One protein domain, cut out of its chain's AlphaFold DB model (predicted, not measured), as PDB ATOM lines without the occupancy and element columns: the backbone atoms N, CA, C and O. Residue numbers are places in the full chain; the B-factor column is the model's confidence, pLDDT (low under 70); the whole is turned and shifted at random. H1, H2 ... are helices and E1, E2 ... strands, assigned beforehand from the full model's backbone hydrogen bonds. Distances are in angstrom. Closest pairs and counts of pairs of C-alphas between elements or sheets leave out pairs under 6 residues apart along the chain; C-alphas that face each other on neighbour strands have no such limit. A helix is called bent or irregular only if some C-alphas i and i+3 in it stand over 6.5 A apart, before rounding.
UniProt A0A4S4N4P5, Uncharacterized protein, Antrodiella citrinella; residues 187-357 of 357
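Overview. This is residues 187 to 357 of the 357 residues of an uncharacterized protein of Antrodiella citrinella (UniProt A0A4S4N4P5). Picture a twisted sheet of five parallel strands with helices over one face and no named helix over the other: H3 covers the E1 and E2 side and H7 the E6 and E7 side. H6 runs side by side with H3 and meets H7 near its last residues, H2 lies beyond the E1 edge, and the small hairpin of E3 and E4 reaches away from the body. The printed part has 171 residues with seven named helices and seven named strands, in the order H1 E1 H2 E2 H3 E3 E4 H4 E5 H5 H6 E6 H7 E7; the large sheet's order is E1 E2 E5 E6 E7, and the class is mixed, helices and strands. The whole is compact, with a radius of gyration of the C-alphas of 15.8 A and spans of 42 by 41 by 33 A.

Along the chain. Start with the large sheet: find C-alpha 196 at (108.004, 128.260, 147.778), where E1 begins its run to residue 201. Beside it look for E2, residues 228 to 233, then E5, residues 271 to 276, then E6, residues 315 to 321, 19.3 A long. Last comes E7, residues 346 to 352, 19.9 A long, ending with C-alpha 352 at (119.087, 112.524, 141.742). The longer helices are H3, residues 238 to 251, 21.4 A; H6, residues 287 to 299, 18.9 A; and H7, residues 327 to 341, 20.4 A, beginning with C-alpha 327 at (124.894, 111.160, 139.555). H3 and H7 are irregular: C-alphas 240 and 243 are 7.3 A apart, and C-alphas 337 and 340 are 7.5 A apart. The short pieces are H1, residues 187 to 190; H2, 208 to 215; E3, 254 to 256; E4, 259 to 261; H4, 264 to 268; and H5, 281 to 284.

Arrangement. Across the sheet, look at N 199 and O 230 for E1 and E2, 2.8 A; N 231 and O 273 for E2 and E5, 2.7 A; N 274 and O 318 for E5 and E6, 2.7 A; and N 317 and O 347 for E6 and E7, 2.8 A, each within hydrogen-bond range. Three strand-helix-strand units, parallel neighbour strands joined through helices, have right-handed crossovers: E1, H2, E2; E5, H5 H6, E6; and E6, H7, E7. H3 and H7 are on the same face, giving two layers, a sheet and helices on one face, at heights over the sheet of 9.8 A and 9.2 A. H6 only grazes the sheet, with residues 296 to 299. It touches H3 at a shallow tilt of 10 degrees, closest at the C-alphas of Ser 245 and Ile 292, 4.9 A. H7 touches H6 with residues 337 to 341 alone, at a steep tilt of 61 degrees; the closest C-alphas, of Ser 297 and Leu 341, are 6.0 A apart. H2 and H3 only just touch, with 3 pairs of C-alphas within 8 A, the closest those of Leu 214 and Ile 247, 7.1 A. H5 touches H7, closest at the C-alphas of Ala 281 and Ala 333, 5.4 A. H4 is close to but not clearly touching H3: the closest C-alphas, of Leu 251 and Ser 266, are 5.1 A apart. H1 is not on the sheet and touches no helix. In the antiparallel hairpin of E3 and E4, N 256 and O 259 are 2.9 A apart. Every O i to N i+4 pair is within hydrogen-bond range in H2 and H6; H7 has 9 of 11, H3 4 of 10 with 7 of 11 O i to N i+3 pairs, and H4 0 of 1 with 2 of 2, while H1 and H5 are too short for an O i to N i+4 pair.

Size, cuts and confidence. The C-alphas farthest apart are those of Asp 257 and Thr 324, 47.8 A. The printed part has no cut and ends at residue 357, the chain's last. The long links are H2 to E2 and H6 to E6. Mean pLDDT of the printed part is 85.4; look for values under 70 at residues 263 to 267, 303 to 314, 342 to 344 and 354 to 357 of this model.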
ATOM      1  N   LEU A 187     101.465 137.343 141.054       92.88
ATOM      2  CA  LEU A 187     102.564 137.454 142.009       92.88
ATOM      3  C   LEU A 187     102.415 138.612 143.017       92.88
ATOM      4  O   LEU A 187     102.671 138.383 144.202       92.88
ATOM      5  N   PRO A 188     101.941 139.818 142.640       91.69
ATOM      6  CA  PRO A 188     101.742 140.900 143.605       91.69
ATOM      7  C   PRO A 188     100.763 140.565 144.741       91.69
ATOM      8  O   PRO A 188     100.946 141.074 145.852       91.69
ATOM      9  N   PHE A 189      99.766 139.713 144.467       91.50
ATOM     10  CA  PHE A 189      98.711 139.321 145.409       91.50
ATOM     11  C   PHE A 189      99.150 138.199 146.352       91.50
ATOM     12  O   PHE A 189      98.785 138.207 147.523       91.50
ATOM     13  N   VAL A 190      99.985 137.273 145.876       93.75
ATOM     14  CA  VAL A 190     100.483 136.137 146.679       93.75
ATOM     15  C   VAL A 190     101.773 136.454 147.443       93.75
ATOM     16  O   VAL A 190     102.262 135.666 148.243       93.75
ATOM     17  N   ARG A 191     102.358 137.626 147.196       92.38
ATOM     18  CA  ARG A 191     103.675 138.037 147.695       92.38
ATOM     19  C   ARG A 191     103.868 137.892 149.208       92.38
ATOM     20  O   ARG A 191     104.970 137.581 149.650       92.38
ATOM     21  N   LEU A 192     102.823 138.140 150.000       92.75
ATOM     22  CA  LEU A 192     102.890 138.086 151.466       92.75
ATOM     23  C   LEU A 192     102.689 136.677 152.041       92.75
ATOM     24  O   LEU A 192     103.011 136.461 153.209       92.75
ATOM     25  N   SER A 193     102.159 135.741 151.255       94.44
ATOM     26  CA  SER A 193     101.852 134.363 151.657       94.44
ATOM     27  C   SER A 193     102.788 133.324 151.035       94.44
ATOM     28  O   SER A 193     102.880 132.221 151.565       94.44
ATOM     29  N   LEU A 194     103.502 133.671 149.962       95.94
ATOM     30  CA  LEU A 194     104.347 132.750 149.207       95.94
ATOM     31  C   LEU A 194     105.587 132.293 149.995       95.94
ATOM     32  O   LEU A 194     106.411 133.111 150.406       95.94
ATOM     33  N   GLU A 195     105.740 130.977 150.134       95.75
ATOM     34  CA  GLU A 195     106.830 130.300 150.852       95.75
ATOM     35  C   GLU A 195     107.774 129.533 149.909       95.75
ATOM     36  O   GLU A 195     108.981 129.476 150.157       95.75
ATOM     37  N   ASP A 196     107.247 128.971 148.816       97.25
ATOM     38  CA  ASP A 196     108.004 128.260 147.778       97.25
ATOM     39  C   ASP A 196     107.693 128.842 146.398       97.25
ATOM     40  O   ASP A 196     106.531 128.914 145.979       97.25
ATOM     41  N   LEU A 197     108.741 129.239 145.682       97.69
ATOM     42  CA  LEU A 197     108.654 129.700 144.307       97.69
ATOM     43  C   LEU A 197     109.596 128.891 143.419       97.69
ATOM     44  O   LEU A 197     110.816 128.955 143.562       97.69
ATOM     45  N   THR A 198     109.025 128.199 142.434       98.00
ATOM     46  CA  THR A 198     109.770 127.580 141.337       98.00
ATOM     47  C   THR A 198     109.631 128.403 140.061       98.00
ATOM     48  O   THR A 198     108.518 128.639 139.591       98.00
ATOM     49  N   LEU A 199     110.763 128.782 139.467       97.56
ATOM     50  CA  LEU A 199     110.850 129.488 138.190       97.56
ATOM     51  C   LEU A 199     111.719 128.689 137.223       97.56
ATOM     52  O   LEU A 199     112.897 128.456 137.484       97.56
ATOM     53  N   GLY A 200     111.141 128.280 136.104       96.50
ATOM     54  CA  GLY A 200     111.853 127.828 134.920       96.50
ATOM     55  C   GLY A 200     111.578 128.798 133.791       96.50
ATOM     56  O   GLY A 200     110.423 128.984 133.423       96.50
ATOM     57  N   CYS A 201     112.623 129.415 133.257       94.56
ATOM     58  CA  CYS A 201     112.544 130.348 132.141       94.56
ATOM     59  C   CYS A 201     113.110 129.690 130.880       94.56
ATOM     60  O   CYS A 201     114.090 128.950 130.955       94.56
ATOM     61  N   ASN A 202     112.484 129.951 129.734       91.19
ATOM     62  CA  ASN A 202     112.888 129.440 128.431       91.19
ATOM     63  C   ASN A 202     112.894 130.576 127.403       91.19
ATOM     64  O   ASN A 202     111.923 130.785 126.674       91.19
ATOM     65  N   PHE A 203     113.978 131.342 127.385       90.38
ATOM     66  CA  PHE A 203     114.216 132.376 126.388       90.38
ATOM     67  C   PHE A 203     115.721 132.637 126.249       90.38
ATOM     68  O   PHE A 203     116.415 132.633 127.266       90.38
ATOM     69  N   PRO A 204     116.213 132.894 125.022       86.56
ATOM     70  CA  PRO A 204     117.595 133.292 124.806       86.56
ATOM     71  C   PRO A 204     117.827 134.725 125.292       86.56
ATOM     72  O   PRO A 204     117.091 135.648 124.932       86.56
ATOM     73  N   GLY A 205     118.878 134.913 126.087       87.94
ATOM     74  CA  GLY A 205     119.289 136.211 126.613       87.94
ATOM     75  C   GLY A 205     118.357 136.768 127.694       87.94
ATOM     76  O   GLY A 205     117.621 136.046 128.365       87.94
ATOM     77  N   LEU A 206     118.404 138.089 127.881       89.44
ATOM     78  CA  LEU A 206     117.581 138.816 128.850       89.44
ATOM     79  C   LEU A 206     116.604 139.743 128.119       89.44
ATOM     80  O   LEU A 206     116.973 140.874 127.799       89.44
ATOM     81  N   PRO A 207     115.365 139.305 127.845       91.56
ATOM     82  CA  PRO A 207     114.385 140.175 127.214       91.56
ATOM     83  C   PRO A 207     114.022 141.342 128.145       91.56
ATOM     84  O   PRO A 207     113.979 141.193 129.367       91.56
ATOM     85  N   ASP A 208     113.659 142.497 127.584       91.00
ATOM     86  CA  ASP A 208     113.233 143.671 128.369       91.00
ATOM     87  C   ASP A 208     112.042 143.376 129.290       91.00
ATOM     88  O   ASP A 208     111.871 143.984 130.349       91.00
ATOM     89  N   THR A 209     111.203 142.413 128.904       91.38
ATOM     90  CA  THR A 209     110.100 141.909 129.729       91.38
ATOM     91  C   THR A 209     110.593 141.328 131.045       91.38
ATOM     92  O   THR A 209     109.952 141.531 132.071       91.38
ATOM     93  N   PHE A 210     111.754 140.677 131.040       93.00
ATOM     94  CA  PHE A 210     112.373 140.131 132.234       93.00
ATOM     95  C   PHE A 210     112.969 141.213 133.125       93.00
ATOM     96  O   PHE A 210     112.723 141.204 134.329       93.00
ATOM     97  N   ASN A 211     113.647 142.205 132.547       90.94
ATOM     98  CA  ASN A 211     114.149 143.349 133.314       90.94
ATOM     99  C   ASN A 211     113.014 144.121 134.008       90.94
ATOM    100  O   ASN A 211     113.158 144.529 135.160       90.94
ATOM    101  N   ARG A 212     111.861 144.269 133.342       90.81
ATOM    102  CA  ARG A 212     110.649 144.828 133.963       90.81
ATOM    103  C   ARG A 212     110.090 143.919 135.054       90.81
ATOM    104  O   ARG A 212     109.842 144.397 136.152       90.81
ATOM    105  N   ALA A 213     109.963 142.618 134.797       91.62
ATOM    106  CA  ALA A 213     109.483 141.675 135.805       91.62
ATOM    107  C   ALA A 213     110.364 141.697 137.069       91.62
ATOM    108  O   ALA A 213     109.842 141.675 138.178       91.62
ATOM    109  N   LEU A 214     111.691 141.816 136.941       90.31
ATOM    110  CA  LEU A 214     112.606 141.946 138.083       90.31
ATOM    111  C   LEU A 214     112.351 143.184 138.944       90.31
ATOM    112  O   LEU A 214     112.567 143.124 140.155       90.31
ATOM    113  N   SER A 215     111.936 144.303 138.347       86.50
ATOM    114  CA  SER A 215     111.637 145.529 139.092       86.50
ATOM    115  C   SER A 215     110.222 145.542 139.673       86.50
ATOM    116  O   SER A 215     109.978 146.281 140.627       86.50
ATOM    117  N   THR A 216     109.320 144.699 139.160       87.94
ATOM    118  CA  THR A 216     107.929 144.591 139.614       87.94
ATOM    119  C   THR A 216     107.695 143.340 140.466       87.94
ATOM    120  O   THR A 216     107.744 143.398 141.696       87.94
ATOM    121  N   CYS A 217     107.431 142.199 139.833       89.50
ATOM    122  CA  CYS A 217     106.911 140.997 140.473       89.50
ATOM    123  C   CYS A 217     107.980 139.964 140.844       89.50
ATOM    124  O   CYS A 217     107.755 139.167 141.743       89.50
ATOM    125  N   LEU A 218     109.162 139.979 140.234       92.31
ATOM    126  CA  LEU A 218     110.262 139.043 140.505       92.31
ATOM    127  C   LEU A 218     111.354 139.633 141.411       92.31
ATOM    128  O   LEU A 218     112.421 139.043 141.574       92.31
ATOM    129  N   CYS A 219     111.090 140.768 142.060       91.00
ATOM    130  CA  CYS A 219     111.976 141.297 143.090       91.00
ATOM    131  C   CYS A 219     111.831 140.472 144.377       91.00
ATOM    132  O   CYS A 219     110.954 140.749 145.205       91.00
ATOM    133  N   MET A 220     112.705 139.478 144.581       90.81
ATOM    134  CA  MET A 220     112.595 138.536 145.708       90.81
ATOM    135  C   MET A 220     112.617 139.234 147.075       90.81
ATOM    136  O   MET A 220     112.000 138.757 148.018       90.81
ATOM    137  N   ARG A 221     113.226 140.428 147.175       86.75
ATOM    138  CA  ARG A 221     113.219 141.290 148.381       86.75
ATOM    139  C   ARG A 221     111.829 141.587 148.921       86.75
ATOM    140  O   ARG A 221     111.694 141.893 150.101       86.75
ATOM    141  N   THR A 222     110.830 141.560 148.048       89.25
ATOM    142  CA  THR A 222     109.455 141.914 148.382       89.25
ATOM    143  C   THR A 222     108.654 140.734 148.938       89.25
ATOM    144  O   THR A 222     107.511 140.943 149.324       89.25
ATOM    145  N   TYR A 223     109.245 139.535 149.035       92.06
ATOM    146  CA  TYR A 223     108.597 138.310 149.510       92.06
ATOM    147  C   TYR A 223     109.066 137.937 150.926       92.06
ATOM    148  O   TYR A 223     110.010 137.163 151.084       92.06
ATOM    149  N   PRO A 224     108.430 138.467 151.985       89.12
ATOM    150  CA  PRO A 224     108.903 138.316 153.363       89.12
ATOM    151  C   PRO A 224     108.729 136.907 153.942       89.12
ATOM    152  O   PRO A 224     109.179 136.663 155.054       89.12
ATOM    153  N   ARG A 225     108.041 135.997 153.245       91.38
ATOM    154  CA  ARG A 225     107.840 134.605 153.680       91.38
ATOM    155  C   ARG A 225     108.516 133.582 152.778       91.38
ATOM    156  O   ARG A 225     108.442 132.393 153.062       91.38
ATOM    157  N   LEU A 226     109.203 134.026 151.723       92.88
ATOM    158  CA  LEU A 226     109.843 133.109 150.792       92.88
ATOM    159  C   LEU A 226     110.976 132.372 151.504       92.88
ATOM    160  O   LEU A 226     111.930 132.998 151.974       92.88
ATOM    161  N   HIS A 227     110.857 131.050 151.570       92.25
ATOM    162  CA  HIS A 227     111.810 130.143 152.203       92.25
ATOM    163  C   HIS A 227     112.592 129.325 151.183       92.25
ATOM    164  O   HIS A 227     113.788 129.085 151.377       92.25
ATOM    165  N   THR A 228     111.929 128.929 150.096       95.00
ATOM    166  CA  THR A 228     112.522 128.122 149.032       95.00
ATOM    167  C   THR A 228     112.393 128.836 147.697       95.00
ATOM    168  O   THR A 228     111.293 129.163 147.259       95.00
ATOM    169  N   LEU A 229     113.529 129.050 147.036       96.69
ATOM    170  CA  LEU A 229     113.582 129.500 145.649       96.69
ATOM    171  C   LEU A 229     114.172 128.383 144.795       96.69
ATOM    172  O   LEU A 229     115.345 128.037 144.933       96.69
ATOM    173  N   ARG A 230     113.369 127.822 143.895       97.88
ATOM    174  CA  ARG A 230     113.810 126.806 142.941       97.88
ATOM    175  C   ARG A 230     113.960 127.415 141.553       97.88
ATOM    176  O   ARG A 230     113.016 127.946 140.981       97.88
ATOM    177  N   LEU A 231     115.150 127.284 140.993       97.81
ATOM    178  CA  LEU A 231     115.524 127.737 139.662       97.81
ATOM    179  C   LEU A 231     115.645 126.498 138.777       97.81
ATOM    180  O   LEU A 231     116.559 125.687 138.939       97.81
ATOM    181  N   ARG A 232     114.673 126.310 137.886       96.38
ATOM    182  CA  ARG A 232     114.625 125.187 136.953       96.38
ATOM    183  C   ARG A 232     115.341 125.568 135.664       96.38
ATOM    184  O   ARG A 232     114.874 126.414 134.910       96.38
ATOM    185  N   ILE A 233     116.470 124.920 135.424       95.06
ATOM    186  CA  ILE A 233     117.381 125.207 134.324       95.06
ATOM    187  C   ILE A 233     117.121 124.187 133.221       95.06
ATOM    188  O   ILE A 233     117.576 123.046 133.289       95.06
ATOM    189  N   LEU A 234     116.321 124.595 132.237       88.31
ATOM    190  CA  LEU A 234     115.901 123.742 131.122       88.31
ATOM    191  C   LEU A 234     117.000 123.572 130.071       88.31
ATOM    192  O   LEU A 234     117.063 122.534 129.417       88.31
ATOM    193  N   ASP A 235     117.849 124.587 129.937       90.25
ATOM    194  CA  ASP A 235     118.980 124.618 129.026       90.25
ATOM    195  C   ASP A 235     120.177 125.276 129.722       90.25
ATOM    196  O   ASP A 235     120.028 126.262 130.444       90.25
ATOM    197  N   LEU A 236     121.353 124.686 129.530       92.25
ATOM    198  CA  LEU A 236     122.624 125.110 130.114       92.25
ATOM    199  C   LEU A 236     123.474 125.930 129.134       92.25
ATOM    200  O   LEU A 236     124.632 126.206 129.444       92.25
ATOM    201  N   GLN A 237     122.935 126.309 127.968       92.44
ATOM    202  CA  GLN A 237     123.606 127.283 127.110       92.44
ATOM    203  C   GLN A 237     123.776 128.630 127.836       92.44
ATOM    204  O   GLN A 237     122.853 129.056 128.542       92.44
ATOM    205  N   PRO A 238     124.910 129.326 127.660       91.06
ATOM    206  CA  PRO A 238     125.233 130.544 128.410       91.06
ATOM    207  C   PRO A 238     124.149 131.625 128.302       91.06
ATOM    208  O   PRO A 238     123.720 132.209 129.297       91.06
ATOM    209  N   GLU A 239     123.621 131.855 127.101       91.56
ATOM    210  CA  GLU A 239     122.547 132.813 126.840       91.56
ATOM    211  C   GLU A 239     121.257 132.517 127.619       91.56
ATOM    212  O   GLU A 239     120.523 133.447 127.947       91.56
ATOM    213  N   ASN A 240     121.006 131.254 127.976       91.62
ATOM    214  CA  ASN A 240     119.813 130.807 128.698       91.62
ATOM    215  C   ASN A 240     119.999 130.816 130.228       91.62
ATOM    216  O   ASN A 240     119.034 130.605 130.964       91.62
ATOM    217  N   LEU A 241     121.212 131.089 130.729       93.81
ATOM    218  CA  LEU A 241     121.531 131.128 132.164       93.81
ATOM    219  C   LEU A 241     121.543 132.542 132.758       93.81
ATOM    220  O   LEU A 241     121.462 132.697 133.979       93.81
ATOM    221  N   GLN A 242     121.593 133.581 131.920       94.06
ATOM    222  CA  GLN A 242     121.789 134.970 132.361       94.06
ATOM    223  C   GLN A 242     120.754 135.431 133.399       94.06
ATOM    224  O   GLN A 242     121.089 136.156 134.342       94.06
ATOM    225  N   TRP A 243     119.500 134.983 133.277       95.25
ATOM    226  CA  TRP A 243     118.396 135.364 134.167       95.25
ATOM    227  C   TRP A 243     118.599 134.897 135.613       95.25
ATOM    228  O   TRP A 243     118.145 135.558 136.548       95.25
ATOM    229  N   ILE A 244     119.321 133.793 135.816       95.94
ATOM    230  CA  ILE A 244     119.550 133.178 137.129       95.94
ATOM    231  C   ILE A 244     120.318 134.148 138.022       95.94
ATOM    232  O   ILE A 244     119.891 134.454 139.136       95.94
ATOM    233  N   SER A 245     121.436 134.674 137.514       94.62
ATOM    234  CA  SER A 245     122.274 135.615 138.257       94.62
ATOM    235  C   SER A 245     121.510 136.896 138.619       94.62
ATOM    236  O   SER A 245     121.679 137.414 139.724       94.62
ATOM    237  N   GLN A 246     120.613 137.357 137.741       94.81
ATOM    238  CA  GLN A 246     119.787 138.543 137.960       94.81
ATOM    239  C   GLN A 246     118.729 138.326 139.050       94.81
ATOM    240  O   GLN A 246     118.599 139.165 139.943       94.81
ATOM    241  N   ILE A 247     118.025 137.186 139.045       94.88
ATOM    242  CA  ILE A 247     117.086 136.844 140.129       94.88
ATOM    243  C   ILE A 247     117.833 136.736 141.453       94.88
ATOM    244  O   ILE A 247     117.434 137.357 142.439       94.88
ATOM    245  N   LEU A 248     118.943 135.998 141.483       94.44
ATOM    246  CA  LEU A 248     119.749 135.839 142.691       94.44
ATOM    247  C   LEU A 248     120.287 137.187 143.195       94.44
ATOM    248  O   LEU A 248     120.335 137.421 144.400       94.44
ATOM    249  N   ALA A 249     120.632 138.123 142.305       92.44
ATOM    250  CA  ALA A 249     121.111 139.447 142.698       92.44
ATOM    251  C   ALA A 249     120.048 140.253 143.466       92.44
ATOM    252  O   ALA A 249     120.395 141.106 144.289       92.44
ATOM    253  N   THR A 250     118.758 139.952 143.280       91.56
ATOM    254  CA  THR A 250     117.699 140.539 144.111       91.56
ATOM    255  C   THR A 250     117.802 140.080 145.570       91.56
ATOM    256  O   THR A 250     117.492 140.868 146.458       91.56
ATOM    257  N   LEU A 251     118.333 138.886 145.845       88.81
ATOM    258  CA  LEU A 251     118.607 138.373 147.193       88.81
ATOM    259  C   LEU A 251     119.978 138.794 147.740       88.81
ATOM    260  O   LEU A 251     120.217 138.677 148.938       88.81
ATOM    261  N   ALA A 252     120.898 139.283 146.915       86.06
ATOM    262  CA  ALA A 252     122.218 139.669 147.402       86.06
ATOM    263  C   ALA A 252     122.163 140.957 148.259       86.06
ATOM    264  O   ALA A 252     121.357 141.857 147.976       86.06
ATOM    265  N   PRO A 253     123.032 141.093 149.277       81.38
ATOM    266  CA  PRO A 253     123.197 142.352 149.993       81.38
ATOM    267  C   PRO A 253     123.615 143.479 149.045       81.38
ATOM    268  O   PRO A 253     124.318 143.251 148.058       81.38
ATOM    269  N   LYS A 254     123.194 144.711 149.349       80.69
ATOM    270  CA  LYS A 254     123.699 145.910 148.667       80.69
ATOM    271  C   LYS A 254     124.662 146.651 149.580       80.69
ATOM    272  O   LYS A 254     124.416 146.788 150.774       80.69
ATOM    273  N   TRP A 255     125.749 147.138 148.995       71.88
ATOM    274  CA  TRP A 255     126.626 148.098 149.647       71.88
ATOM    275  C   TRP A 255     126.058 149.497 149.414       71.88
ATOM    276  O   TRP A 255     125.912 149.913 148.265       71.88
ATOM    277  N   GLN A 256     125.696 150.195 150.484       75.12
ATOM    278  CA  GLN A 256     125.249 151.586 150.439       75.12
ATOM    279  C   GLN A 256     125.940 152.350 151.568       75.12
ATOM    280  O   GLN A 256     125.903 151.917 152.717       75.12
ATOM    281  N   ASP A 257     126.610 153.451 151.226       76.75
ATOM    282  CA  ASP A 257     127.221 154.395 152.174       76.75
ATOM    283  C   ASP A 257     128.142 153.747 153.225       76.75
ATOM    284  O   ASP A 257     128.088 154.048 154.417       76.75
ATOM    285  N   GLY A 258     128.979 152.800 152.791       71.88
ATOM    286  CA  GLY A 258     129.915 152.102 153.680       71.88
ATOM    287  C   GLY A 258     129.270 151.039 154.576       71.88
ATOM    288  O   GLY A 258     129.941 150.496 155.451       71.88
ATOM    289  N   ARG A 259     127.980 150.731 154.379       73.12
ATOM    290  CA  ARG A 259     127.243 149.694 155.111       73.12
ATOM    291  C   ARG A 259     126.680 148.638 154.162       73.12
ATOM    292  O   ARG A 259     126.120 148.938 153.109       73.12
ATOM    293  N   THR A 260     126.772 147.380 154.581       74.31
ATOM    294  CA  THR A 260     126.116 146.256 153.905       74.31
ATOM    295  C   THR A 260     124.676 146.145 154.393       74.31
ATOM    296  O   THR A 260     124.436 145.811 155.554       74.31
ATOM    297  N   THR A 261     123.699 146.398 153.521       75.44
ATOM    298  CA  THR A 261     122.278 146.177 153.818       75.44
ATOM    299  C   THR A 261     121.810 144.868 153.184       75.44
ATOM    300  O   THR A 261     121.768 144.711 151.959       75.44
ATOM    301  N   CYS A 262     121.462 143.896 154.028       70.06
ATOM    302  CA  CYS A 262     120.810 142.662 153.595       70.06
ATOM    303  C   CYS A 262     119.298 142.899 153.463       70.06
ATOM    304  O   CYS A 262     118.673 143.349 154.428       70.06
ATOM    305  N   PRO A 263     118.689 142.602 152.306       66.75
ATOM    306  CA  PRO A 263     117.237 142.595 152.165       66.75
ATOM    307  C   PRO A 263     116.564 141.669 153.180       66.75
ATOM    308  O   PRO A 263     117.117 140.631 153.538       66.75
ATOM    309  N   ALA A 264     115.338 142.000 153.596       63.50
ATOM    310  CA  ALA A 264     114.566 141.151 154.506       63.50
ATOM    311  C   ALA A 264     114.396 139.725 153.951       63.50
ATOM    312  O   ALA A 264     114.642 138.764 154.671       63.50
ATOM    313  N   ALA A 265     114.089 139.581 152.656       59.09
ATOM    314  CA  ALA A 265     113.941 138.269 152.021       59.09
ATOM    315  C   ALA A 265     115.236 137.438 151.991       59.09
ATOM    316  O   ALA A 265     115.192 136.214 152.033       59.09
ATOM    317  N   SER A 266     116.408 138.079 151.981       60.44
ATOM    318  CA  SER A 266     117.700 137.379 152.072       60.44
ATOM    319  C   SER A 266     117.880 136.664 153.407       60.44
ATOM    320  O   SER A 266     118.691 135.754 153.504       60.44
ATOM    321  N   ARG A 267     117.126 137.075 154.435       68.69
ATOM    322  CA  ARG A 267     117.100 136.418 155.746       68.69
ATOM    323  C   ARG A 267     116.071 135.293 155.818       68.69
ATOM    324  O   ARG A 267     116.148 134.478 156.729       68.69
ATOM    325  N   THR A 268     115.100 135.258 154.905       78.50
ATOM    326  CA  THR A 268     114.011 134.272 154.934       78.50
ATOM    327  C   THR A 268     114.239 133.120 153.975       78.50
ATOM    328  O   THR A 268     113.836 131.999 154.295       78.50
ATOM    329  N   VAL A 269     114.902 133.368 152.839       85.38
ATOM    330  CA  VAL A 269     115.265 132.322 151.880       85.38
ATOM    331  C   VAL A 269     116.354 131.449 152.492       85.38
ATOM    332  O   VAL A 269     117.530 131.801 152.507       85.38
ATOM    333  N   ALA A 270     115.942 130.290 152.995       87.12
ATOM    334  CA  ALA A 270     116.825 129.308 153.606       87.12
ATOM    335  C   ALA A 270     117.402 128.331 152.575       87.12
ATOM    336  O   ALA A 270     118.481 127.780 152.789       87.12
ATOM    337  N   THR A 271     116.679 128.090 151.474       92.50
ATOM    338  CA  THR A 271     117.068 127.109 150.455       92.50
ATOM    339  C   THR A 271     116.981 127.683 149.045       92.50
ATOM    340  O   THR A 271     115.929 128.166 148.624       92.50
ATOM    341  N   ILE A 272     118.071 127.553 148.285       95.19
ATOM    342  CA  ILE A 272     118.082 127.754 146.833       95.19
ATOM    343  C   ILE A 272     118.285 126.407 146.150       95.19
ATOM    344  O   ILE A 272     119.261 125.705 146.411       95.19
ATOM    345  N   VAL A 273     117.358 126.042 145.269       97.06
ATOM    346  CA  VAL A 273     117.392 124.777 144.535       97.06
ATOM    347  C   VAL A 273     117.686 125.042 143.065       97.06
ATOM    348  O   VAL A 273     116.910 125.713 142.398       97.06
ATOM    349  N   PHE A 274     118.756 124.467 142.537       97.31
ATOM    350  CA  PHE A 274     119.041 124.396 141.108       97.31
ATOM    351  C   PHE A 274     118.535 123.055 140.568       97.31
ATOM    352  O   PHE A 274     119.104 122.007 140.858       97.31
ATOM    353  N   ASP A 275     117.437 123.071 139.814       96.44
ATOM    354  CA  ASP A 275     116.885 121.884 139.150       96.44
ATOM    355  C   ASP A 275     117.454 121.819 137.722       96.44
ATOM    356  O   ASP A 275     117.036 122.592 136.861       96.44
ATOM    357  N   VAL A 276     118.475 120.977 137.511       94.81
ATOM    358  CA  VAL A 276     119.394 120.995 136.355       94.81
ATOM    359  C   VAL A 276     119.370 119.695 135.550       94.81
ATOM    360  O   VAL A 276     119.339 118.592 136.099       94.81
ATOM    361  N   TRP A 277     119.483 119.819 134.226       93.12
ATOM    362  CA  TRP A 277     119.680 118.698 133.301       93.12
ATOM    363  C   TRP A 277     121.126 118.671 132.800       93.12
ATOM    364  O   TRP A 277     121.433 119.225 131.750       93.12
ATOM    365  N   LEU A 278     122.023 118.024 133.552       92.81
ATOM    366  CA  LEU A 278     123.422 117.874 133.138       92.81
ATOM    367  C   LEU A 278     123.618 116.675 132.201       92.81
ATOM    368  O   LEU A 278     123.318 115.529 132.536       92.81
ATOM    369  N   PHE A 279     124.178 116.936 131.028       93.25
ATOM    370  CA  PHE A 279     124.557 115.925 130.042       93.25
ATOM    371  C   PHE A 279     126.076 115.726 130.008       93.25
ATOM    372  O   PHE A 279     126.545 114.608 129.815       93.25
ATOM    373  N   ALA A 280     126.846 116.793 130.241       94.12
ATOM    374  CA  ALA A 280     128.305 116.783 130.221       94.12
ATOM    375  C   ALA A 280     128.902 117.768 131.244       94.12
ATOM    376  O   ALA A 280     128.314 118.803 131.552       94.12
ATOM    377  N   ALA A 281     130.102 117.472 131.754       93.94
ATOM    378  CA  ALA A 281     130.723 118.247 132.834       93.94
ATOM    379  C   ALA A 281     131.135 119.656 132.379       93.94
ATOM    380  O   ALA A 281     131.114 120.595 133.173       93.94
ATOM    381  N   PHE A 282     131.462 119.821 131.092       94.38
ATOM    382  CA  PHE A 282     131.831 121.120 130.526       94.38
ATOM    383  C   PHE A 282     130.689 122.146 130.602       94.38
ATOM    384  O   PHE A 282     130.961 123.338 130.630       94.38
ATOM    385  N   GLN A 283     129.425 121.714 130.718       93.12
ATOM    386  CA  GLN A 283     128.276 122.622 130.863       93.12
ATOM    387  C   GLN A 283     128.305 123.421 132.177       93.12
ATOM    388  O   GLN A 283     127.618 124.429 132.309       93.12
ATOM    389  N   MET A 284     129.110 122.985 133.152       93.44
ATOM    390  CA  MET A 284     129.359 123.727 134.390       93.44
ATOM    391  C   MET A 284     130.525 124.717 134.264       93.44
ATOM    392  O   MET A 284     130.704 125.538 135.155       93.44
ATOM    393  N   GLN A 285     131.335 124.656 133.203       91.88
ATOM    394  CA  GLN A 285     132.552 125.471 133.049       91.88
ATOM    395  C   GLN A 285     132.285 126.862 132.454       91.88
ATOM    396  O   GLN A 285     133.209 127.661 132.340       91.88
ATOM    397  N   ASP A 286     131.037 127.162 132.096       90.50
ATOM    398  CA  ASP A 286     130.667 128.432 131.473       90.50
ATOM    399  C   ASP A 286     130.767 129.645 132.419       90.50
ATOM    400  O   ASP A 286     130.505 129.530 133.621       90.50
ATOM    401  N   ALA A 287     131.090 130.821 131.867       93.06
ATOM    402  CA  ALA A 287     131.269 132.078 132.598       93.06
ATOM    403  C   ALA A 287     130.011 132.557 133.353       93.06
ATOM    404  O   ALA A 287     130.125 133.266 134.356       93.06
ATOM    405  N   GLU A 288     128.801 132.172 132.937       93.75
ATOM    406  CA  GLU A 288     127.580 132.486 133.689       93.75
ATOM    407  C   GLU A 288     127.559 131.806 135.060       93.75
ATOM    408  O   GLU A 288     127.099 132.399 136.040       93.75
ATOM    409  N   TRP A 289     128.141 130.610 135.185       94.50
ATOM    410  CA  TRP A 289     128.288 129.967 136.488       94.50
ATOM    411  C   TRP A 289     129.204 130.756 137.427       94.50
ATOM    412  O   TRP A 289     128.923 130.787 138.623       94.50
ATOM    413  N   ASP A 290     130.227 131.458 136.924       94.31
ATOM    414  CA  ASP A 290     131.057 132.343 137.757       94.31
ATOM    415  C   ASP A 290     130.228 133.500 138.320       94.31
ATOM    416  O   ASP A 290     130.338 133.840 139.502       94.31
ATOM    417  N   LYS A 291     129.336 134.078 137.504       94.81
ATOM    418  CA  LYS A 291     128.407 135.126 137.952       94.81
ATOM    419  C   LYS A 291     127.439 134.589 139.002       94.81
ATOM    420  O   LYS A 291     127.253 135.232 140.036       94.81
ATOM    421  N   ILE A 292     126.852 133.414 138.765       95.19
ATOM    422  CA  ILE A 292     125.946 132.741 139.708       95.19
ATOM    423  C   ILE A 292     126.663 132.484 141.037       95.19
ATOM    424  O   ILE A 292     126.158 132.888 142.084       95.19
ATOM    425  N   ILE A 293     127.858 131.891 141.006       93.62
ATOM    426  CA  ILE A 293     128.674 131.615 142.194       93.62
ATOM    427  C   ILE A 293     128.993 132.902 142.945       93.62
ATOM    428  O   ILE A 293     128.764 132.965 144.146       93.62
ATOM    429  N   ASN A 294     129.448 133.951 142.260       92.31
ATOM    430  CA  ASN A 294     129.749 135.230 142.901       92.31
ATOM    431  C   ASN A 294     128.512 135.831 143.600       92.31
ATOM    432  O   ASN A 294     128.593 136.377 144.701       92.31
ATOM    433  N   VAL A 295     127.326 135.719 142.992       92.00
ATOM    434  CA  VAL A 295     126.080 136.160 143.631       92.00
ATOM    435  C   VAL A 295     125.752 135.298 144.855       92.00
ATOM    436  O   VAL A 295     125.450 135.856 145.908       92.00
ATOM    437  N   LEU A 296     125.862 133.972 144.750       91.69
ATOM    438  CA  LEU A 296     125.633 133.044 145.863       91.69
ATOM    439  C   LEU A 296     126.599 133.290 147.027       91.69
ATOM    440  O   LEU A 296     126.154 133.323 148.172       91.69
ATOM    441  N   SER A 297     127.880 133.546 146.749       88.69
ATOM    442  CA  SER A 297     128.877 133.915 147.760       88.69
ATOM    443  C   SER A 297     128.435 135.149 148.539       88.69
ATOM    444  O   SER A 297     128.526 135.167 149.759       88.69
ATOM    445  N   ARG A 298     127.898 136.167 147.853       87.12
ATOM    446  CA  ARG A 298     127.383 137.381 148.505       87.12
ATOM    447  C   ARG A 298     126.124 137.118 149.324       87.12
ATOM    448  O   ARG A 298     125.989 137.692 150.397       87.12
ATOM    449  N   ILE A 299     125.215 136.270 148.842       87.25
ATOM    450  CA  ILE A 299     124.020 135.869 149.604       87.25
ATOM    451  C   ILE A 299     124.437 135.149 150.891       87.25
ATOM    452  O   ILE A 299     123.912 135.464 151.952       87.25
ATOM    453  N   ALA A 300     125.430 134.260 150.821       82.75
ATOM    454  CA  ALA A 300     125.939 133.513 151.971       82.75
ATOM    455  C   ALA A 300     126.581 134.388 153.067       82.75
ATOM    456  O   ALA A 300     126.758 133.911 154.189       82.75
ATOM    457  N   LEU A 301     126.926 135.647 152.759       77.88
ATOM    458  CA  LEU A 301     127.389 136.639 153.740       77.88
ATOM    459  C   LEU A 301     126.242 137.288 154.526       77.88
ATOM    460  O   LEU A 301     126.490 137.902 155.562       77.88
ATOM    461  N   CYS A 302     125.000 137.203 154.040       72.81
ATOM    462  CA  CYS A 302     123.852 137.655 154.810       72.81
ATOM    463  C   CYS A 302     123.566 136.637 155.909       72.81
ATOM    464  O   CYS A 302     122.884 135.643 155.681       72.81
ATOM    465  N   ASP A 303     124.090 136.906 157.103       60.94
ATOM    466  CA  ASP A 303     123.762 136.133 158.297       60.94
ATOM    467  C   ASP A 303     122.242 136.234 158.541       60.94
ATOM    468  O   ASP A 303     121.706 137.353 158.629       60.94
ATOM    469  N   PRO A 304     121.495 135.116 158.581       57.88
ATOM    470  CA  PRO A 304     120.093 135.149 158.962       57.88
ATOM    471  C   PRO A 304     119.993 135.605 160.425       57.88
ATOM    472  O   PRO A 304     120.169 134.824 161.355       57.88
ATOM    473  N   MET A 305     119.735 136.901 160.631       51.62
ATOM    474  CA  MET A 305     119.532 137.494 161.956       51.62
ATOM    475  C   MET A 305     118.395 136.791 162.723       51.62
ATOM    476  O   MET A 305     117.222 136.961 162.402       51.62
ATOM    477  N   ASP A 306     118.803 136.033 163.739       43.38
ATOM    478  CA  ASP A 306     118.499 136.259 165.158       43.38
ATOM    479  C   ASP A 306     117.036 136.118 165.637       43.38
ATOM    480  O   ASP A 306     116.306 137.099 165.727       43.38
ATOM    481  N   VAL A 307     116.657 134.890 166.035       45.06
ATOM    482  CA  VAL A 307     115.922 134.603 167.290       45.06
ATOM    483  C   VAL A 307     116.362 133.217 167.807       45.06
ATOM    484  O   VAL A 307     115.772 132.194 167.471       45.06
ATOM    485  N   GLY A 308     117.436 133.157 168.598       51.09
ATOM    486  CA  GLY A 308     117.644 132.123 169.630       51.09
ATOM    487  C   GLY A 308     117.896 130.651 169.248       51.09
ATOM    488  O   GLY A 308     118.160 129.869 170.159       51.09
ATOM    489  N   ASP A 309     117.856 130.236 167.975       49.88
ATOM    490  CA  ASP A 309     118.058 128.822 167.598       49.88
ATOM    491  C   ASP A 309     119.422 128.562 166.910       49.88
ATOM    492  O   ASP A 309     119.578 128.796 165.705       49.88
ATOM    493  N   PRO A 310     120.430 128.033 167.632       49.31
ATOM    494  CA  PRO A 310     121.743 127.709 167.072       49.31
ATOM    495  C   PRO A 310     121.723 126.568 166.037       49.31
ATOM    496  O   PRO A 310     122.743 126.340 165.386       49.31
ATOM    497  N   ARG A 311     120.595 125.865 165.835       50.75
ATOM    498  CA  ARG A 311     120.474 124.750 164.876       50.75
ATOM    499  C   ARG A 311     120.010 125.161 163.470       50.75
ATOM    500  O   ARG A 311     120.015 124.319 162.577       50.75
ATOM    501  N   ARG A 312     119.648 126.431 163.234       50.12
ATOM    502  CA  ARG A 312     119.100 126.919 161.942       50.12
ATOM    503  C   ARG A 312     120.109 127.615 161.005       50.12
ATOM    504  O   ARG A 312     119.716 128.202 160.003       50.12
ATOM    505  N   ARG A 313     121.411 127.544 161.294       57.03
ATOM    506  CA  ARG A 313     122.457 128.435 160.738       57.03
ATOM    507  C   ARG A 313     123.044 128.065 159.365       57.03
ATOM    508  O   ARG A 313     124.221 128.325 159.131       57.03
ATOM    509  N   CYS A 314     122.295 127.442 158.457       64.56
ATOM    510  CA  CYS A 314     122.879 127.053 157.172       64.56
ATOM    511  C   CYS A 314     121.992 127.405 155.983       64.56
ATOM    512  O   CYS A 314     120.886 126.886 155.843       64.56
ATOM    513  N   PHE A 315     122.519 128.266 155.114       83.31
ATOM    514  CA  PHE A 315     121.969 128.515 153.795       83.31
ATOM    515  C   PHE A 315     122.205 127.272 152.933       83.31
ATOM    516  O   PHE A 315     123.347 126.866 152.689       83.31
ATOM    517  N   LYS A 316     121.121 126.619 152.513       90.25
ATOM    518  CA  LYS A 316     121.182 125.363 151.765       90.25
ATOM    519  C   LYS A 316     121.135 125.656 150.269       90.25
ATOM    520  O   LYS A 316     120.198 126.282 149.778       90.25
ATOM    521  N   ILE A 317     122.112 125.148 149.534       93.19
ATOM    522  CA  ILE A 317     122.099 125.106 148.075       93.19
ATOM    523  C   ILE A 317     121.901 123.651 147.661       93.19
ATOM    524  O   ILE A 317     122.697 122.783 148.012       93.19
ATOM    525  N   VAL A 318     120.832 123.366 146.924       94.69
ATOM    526  CA  VAL A 318     120.511 122.004 146.481       94.69
ATOM    527  C   VAL A 318     120.581 121.929 144.971       94.69
ATOM    528  O   VAL A 318     119.919 122.702 144.291       94.69
ATOM    529  N   PHE A 319     121.318 120.964 144.441       95.69
ATOM    530  CA  PHE A 319     121.291 120.623 143.026       95.69
ATOM    531  C   PHE A 319     120.451 119.367 142.833       95.69
ATOM    532  O   PHE A 319     120.805 118.291 143.310       95.69
ATOM    533  N   VAL A 320     119.328 119.505 142.135       96.06
ATOM    534  CA  VAL A 320     118.497 118.378 141.704       96.06
ATOM    535  C   VAL A 320     118.910 118.032 140.283       96.06
ATOM    536  O   VAL A 320     118.598 118.764 139.349       96.06
ATOM    537  N   HIS A 321     119.625 116.925 140.127       93.62
ATOM    538  CA  HIS A 321     120.116 116.456 138.838       93.62
ATOM    539  C   HIS A 321     119.094 115.550 138.148       93.62
ATOM    540  O   HIS A 321     118.642 114.549 138.713       93.62
ATOM    541  N   ARG A 322     118.739 115.896 136.909       91.88
ATOM    542  CA  ARG A 322     117.765 115.170 136.074       91.88
ATOM    543  C   ARG A 322     118.280 114.797 134.683       91.88
ATOM    544  O   ARG A 322     117.513 114.272 133.877       91.88
ATOM    545  N   GLY A 323     119.538 115.109 134.383       90.50
ATOM    546  CA  GLY A 323     120.147 114.808 133.089       90.50
ATOM    547  C   GLY A 323     120.616 113.356 132.967       90.50
ATOM    548  O   GLY A 323     120.461 112.554 133.886       90.50
ATOM    549  N   THR A 324     121.198 113.015 131.817       92.62
ATOM    550  CA  THR A 324     121.660 111.647 131.516       92.62
ATOM    551  C   THR A 324     123.029 111.319 132.102       92.62
ATOM    552  O   THR A 324     123.409 110.151 132.113       92.62
ATOM    553  N   MET A 325     123.788 112.318 132.566       93.31
ATOM    554  CA  MET A 325     125.051 112.084 133.266       93.31
ATOM    555  C   MET A 325     124.815 111.260 134.540       93.31
ATOM    556  O   MET A 325     123.838 111.481 135.253       93.31
ATOM    557  N   GLU A 326     125.714 110.336 134.869       95.00
ATOM    558  CA  GLU A 326     125.622 109.590 136.125       95.00
ATOM    559  C   GLU A 326     125.752 110.522 137.338       95.00
ATOM    560  O   GLU A 326     126.581 111.434 137.352       95.00
ATOM    561  N   LEU A 327     124.949 110.284 138.381       94.19
ATOM    562  CA  LEU A 327     124.894 111.160 139.555       94.19
ATOM    563  C   LEU A 327     126.268 111.410 140.216       94.19
ATOM    564  O   LEU A 327     126.510 112.563 140.570       94.19
ATOM    565  N   PRO A 328     127.181 110.425 140.363       95.88
ATOM    566  CA  PRO A 328     128.514 110.684 140.911       95.88
ATOM    567  C   PRO A 328     129.321 111.681 140.068       95.88
ATOM    568  O   PRO A 328     129.846 112.649 140.609       95.88
ATOM    569  N   LEU A 329     129.334 111.515 138.741       95.81
ATOM    570  CA  LEU A 329     130.038 112.417 137.823       95.81
ATOM    571  C   LEU A 329     129.425 113.823 137.825       95.81
ATOM    572  O   LEU A 329     130.150 114.818 137.840       95.81
ATOM    573  N   ALA A 330     128.091 113.913 137.859       94.81
ATOM    574  CA  ALA A 330     127.390 115.189 137.975       94.81
ATOM    575  C   ALA A 330     127.732 115.875 139.301       94.81
ATOM    576  O   ALA A 330     128.018 117.072 139.329       94.81
ATOM    577  N   ALA A 331     127.758 115.112 140.396       94.50
ATOM    578  CA  ALA A 331     128.110 115.627 141.705       94.50
ATOM    579  C   ALA A 331     129.554 116.134 141.756       94.50
ATOM    580  O   ALA A 331     129.791 117.196 142.326       94.50
ATOM    581  N   ASP A 332     130.499 115.430 141.140       95.12
ATOM    582  CA  ASP A 332     131.897 115.854 141.076       95.12
ATOM    583  C   ASP A 332     132.068 117.117 140.227       95.12
ATOM    584  O   ASP A 332     132.727 118.059 140.667       95.12
ATOM    585  N   ALA A 333     131.408 117.198 139.066       94.94
ATOM    586  CA  ALA A 333     131.419 118.395 138.226       94.94
ATOM    587  C   ALA A 333     130.837 119.618 138.959       94.94
ATOM    588  O   ALA A 333     131.438 120.696 138.956       94.94
ATOM    589  N   ILE A 334     129.702 119.443 139.645       93.94
ATOM    590  CA  ILE A 334     129.076 120.492 140.457       93.94
ATOM    591  C   ILE A 334     129.999 120.890 141.618       93.94
ATOM    592  O   ILE A 334     130.272 122.073 141.800       93.94
ATOM    593  N   LYS A 335     130.532 119.935 142.388       92.81
ATOM    594  CA  LYS A 335     131.434 120.221 143.522       92.81
ATOM    595  C   LYS A 335     132.713 120.925 143.085       92.81
ATOM    596  O   LYS A 335     133.158 121.840 143.776       92.81
ATOM    597  N   ALA A 336     133.298 120.515 141.961       91.94
ATOM    598  CA  ALA A 336     134.468 121.168 141.392       91.94
ATOM    599  C   ALA A 336     134.154 122.633 141.067       91.94
ATOM    600  O   ALA A 336     134.894 123.529 141.482       91.94
ATOM    601  N   ARG A 337     133.007 122.887 140.421       91.56
ATOM    602  CA  ARG A 337     132.569 124.239 140.063       91.56
ATOM    603  C   ARG A 337     132.271 125.110 141.284       91.56
ATOM    604  O   ARG A 337     132.675 126.265 141.322       91.56
ATOM    605  N   LEU A 338     131.635 124.551 142.307       89.69
ATOM    606  CA  LEU A 338     131.255 125.267 143.530       89.69
ATOM    607  C   LEU A 338     132.351 125.286 144.601       89.69
ATOM    608  O   LEU A 338     132.101 125.726 145.722       89.69
ATOM    609  N   SER A 339     133.563 124.821 144.297       84.44
ATOM    610  CA  SER A 339     134.664 124.749 145.265       84.44
ATOM    611  C   SER A 339     135.012 126.102 145.908       84.44
ATOM    612  O   SER A 339     135.506 126.121 147.035       84.44
ATOM    613  N   GLY A 340     134.682 127.219 145.250       76.75
ATOM    614  CA  GLY A 340     134.813 128.576 145.789       76.75
ATOM    615  C   GLY A 340     133.757 128.988 146.827       76.75
ATOM    616  O   GLY A 340     133.963 129.973 147.525       76.75
ATOM    617  N   LEU A 341     132.653 128.244 146.981       81.56
ATOM    618  CA  LEU A 341     131.577 128.526 147.952       81.56
ATOM    619  C   LEU A 341     131.817 127.907 149.337       81.56
ATOM    620  O   LEU A 341     130.893 127.847 150.148       81.56
ATOM    621  N   ARG A 342     133.032 127.417 149.620       62.53
ATOM    622  CA  ARG A 342     133.386 126.769 150.892       62.53
ATOM    623  C   ARG A 342     133.320 127.766 152.054       62.53
ATOM    624  O   ARG A 342     134.322 128.339 152.460       62.53
ATOM    625  N   SER A 343     132.125 127.933 152.603       62.59
ATOM    626  CA  SER A 343     131.853 128.599 153.871       62.59
ATOM    627  C   SER A 343     131.203 127.594 154.816       62.59
ATOM    628  O   SER A 343     130.408 126.759 154.387       62.59
ATOM    629  N   THR A 344     131.483 127.698 156.114       59.38
ATOM    630  CA  THR A 344     130.774 126.936 157.159       59.38
ATOM    631  C   THR A 344     129.271 127.234 157.193       59.38
ATOM    632  O   THR A 344     128.510 126.480 157.792       59.38
ATOM    633  N   THR A 345     128.837 128.312 156.533       70.44
ATOM    634  CA  THR A 345     127.442 128.758 156.460       70.44
ATOM    635  C   THR A 345     126.663 128.184 155.276       70.44
ATOM    636  O   THR A 345     125.443 128.349 155.239       70.44
ATOM    637  N   VAL A 346     127.320 127.495 154.331       81.62
ATOM    638  CA  VAL A 346     126.683 126.976 153.109       81.62
ATOM    639  C   VAL A 346     126.736 125.455 153.069       81.62
ATOM    640  O   VAL A 346     127.809 124.854 153.070       81.62
ATOM    641  N   ARG A 347     125.567 124.820 152.963       85.75
ATOM    642  CA  ARG A 347     125.450 123.374 152.746       85.75
ATOM    643  C   ARG A 347     125.069 123.114 151.303       85.75
ATOM    644  O   ARG A 347     124.045 123.613 150.845       85.75
ATOM    645  N   ILE A 348     125.871 122.305 150.619       87.12
ATOM    646  CA  ILE A 348     125.636 121.911 149.230       87.12
ATOM    647  C   ILE A 348     125.209 120.447 149.202       87.12
ATOM    648  O   ILE A 348     126.013 119.568 149.512       87.12
ATOM    649  N   ASP A 349     123.969 120.194 148.793       89.75
ATOM    650  CA  ASP A 349     123.443 118.845 148.582       89.75
ATOM    651  C   ASP A 349     123.220 118.608 147.080       89.75
ATOM    652  O   ASP A 349     122.728 119.485 146.371       89.75
ATOM    653  N   ILE A 350     123.568 117.419 146.582       91.12
ATOM    654  CA  ILE A 350     123.341 117.013 145.187       91.12
ATOM    655  C   ILE A 350     122.512 115.733 145.206       91.12
ATOM    656  O   ILE A 350     122.936 114.728 145.778       91.12
ATOM    657  N   VAL A 351     121.324 115.774 144.605       92.69
ATOM    658  CA  VAL A 351     120.344 114.681 144.641       92.69
ATOM    659  C   VAL A 351     119.895 114.303 143.233       92.69
ATOM    660  O   VAL A 351     119.761 115.159 142.359       92.69
ATOM    661  N   GLY A 352     119.659 113.011 142.999       84.56
ATOM    662  CA  GLY A 352     119.087 112.524 141.742       84.56
ATOM    663  C   GLY A 352     117.575 112.750 141.659       84.56
ATOM    664  O   GLY A 352     116.894 112.912 142.675       84.56
ATOM    665  N   ALA A 353     117.034 112.719 140.440       75.75
ATOM    666  CA  ALA A 353     115.597 112.758 140.186       75.75
ATOM    667  C   ALA A 353     114.873 111.622 140.939       75.75
ATOM    668  O   ALA A 353     114.975 110.459 140.561       75.75
ATOM    669  N   GLY A 354     114.147 111.958 142.009       65.56
ATOM    670  CA  GLY A 354     113.433 110.994 142.862       65.56
ATOM    671  C   GLY A 354     113.948 110.917 144.301       65.56
ATOM    672  O   GLY A 354     113.256 110.372 145.156       65.56
ATOM    673  N   GLY A 355     115.107 111.513 144.600       51.22
ATOM    674  CA  GLY A 355     115.518 111.766 145.978       51.22
ATOM    675  C   GLY A 355     114.676 112.892 146.577       51.22
ATOM    676  O   GLY A 355     114.633 113.992 146.019       51.22
ATOM    677  N   ALA A 356     113.990 112.626 147.691       39.47
ATOM    678  CA  ALA A 356     113.430 113.698 148.507       39.47
ATOM    679  C   ALA A 356     114.599 114.546 149.063       39.47
ATOM    680  O   ALA A 356     115.555 113.958 149.576       39.47
ATOM    681  N   PRO A 357     114.577 115.881 148.891       42.88
ATOM    682  CA  PRO A 357     115.657 116.768 149.330       42.88
ATOM    683  C   PRO A 357     115.751 116.944 150.849       42.88
ATOM    684  O   PRO A 357     114.731 116.744 151.545       42.88
TER     685      PRO A 357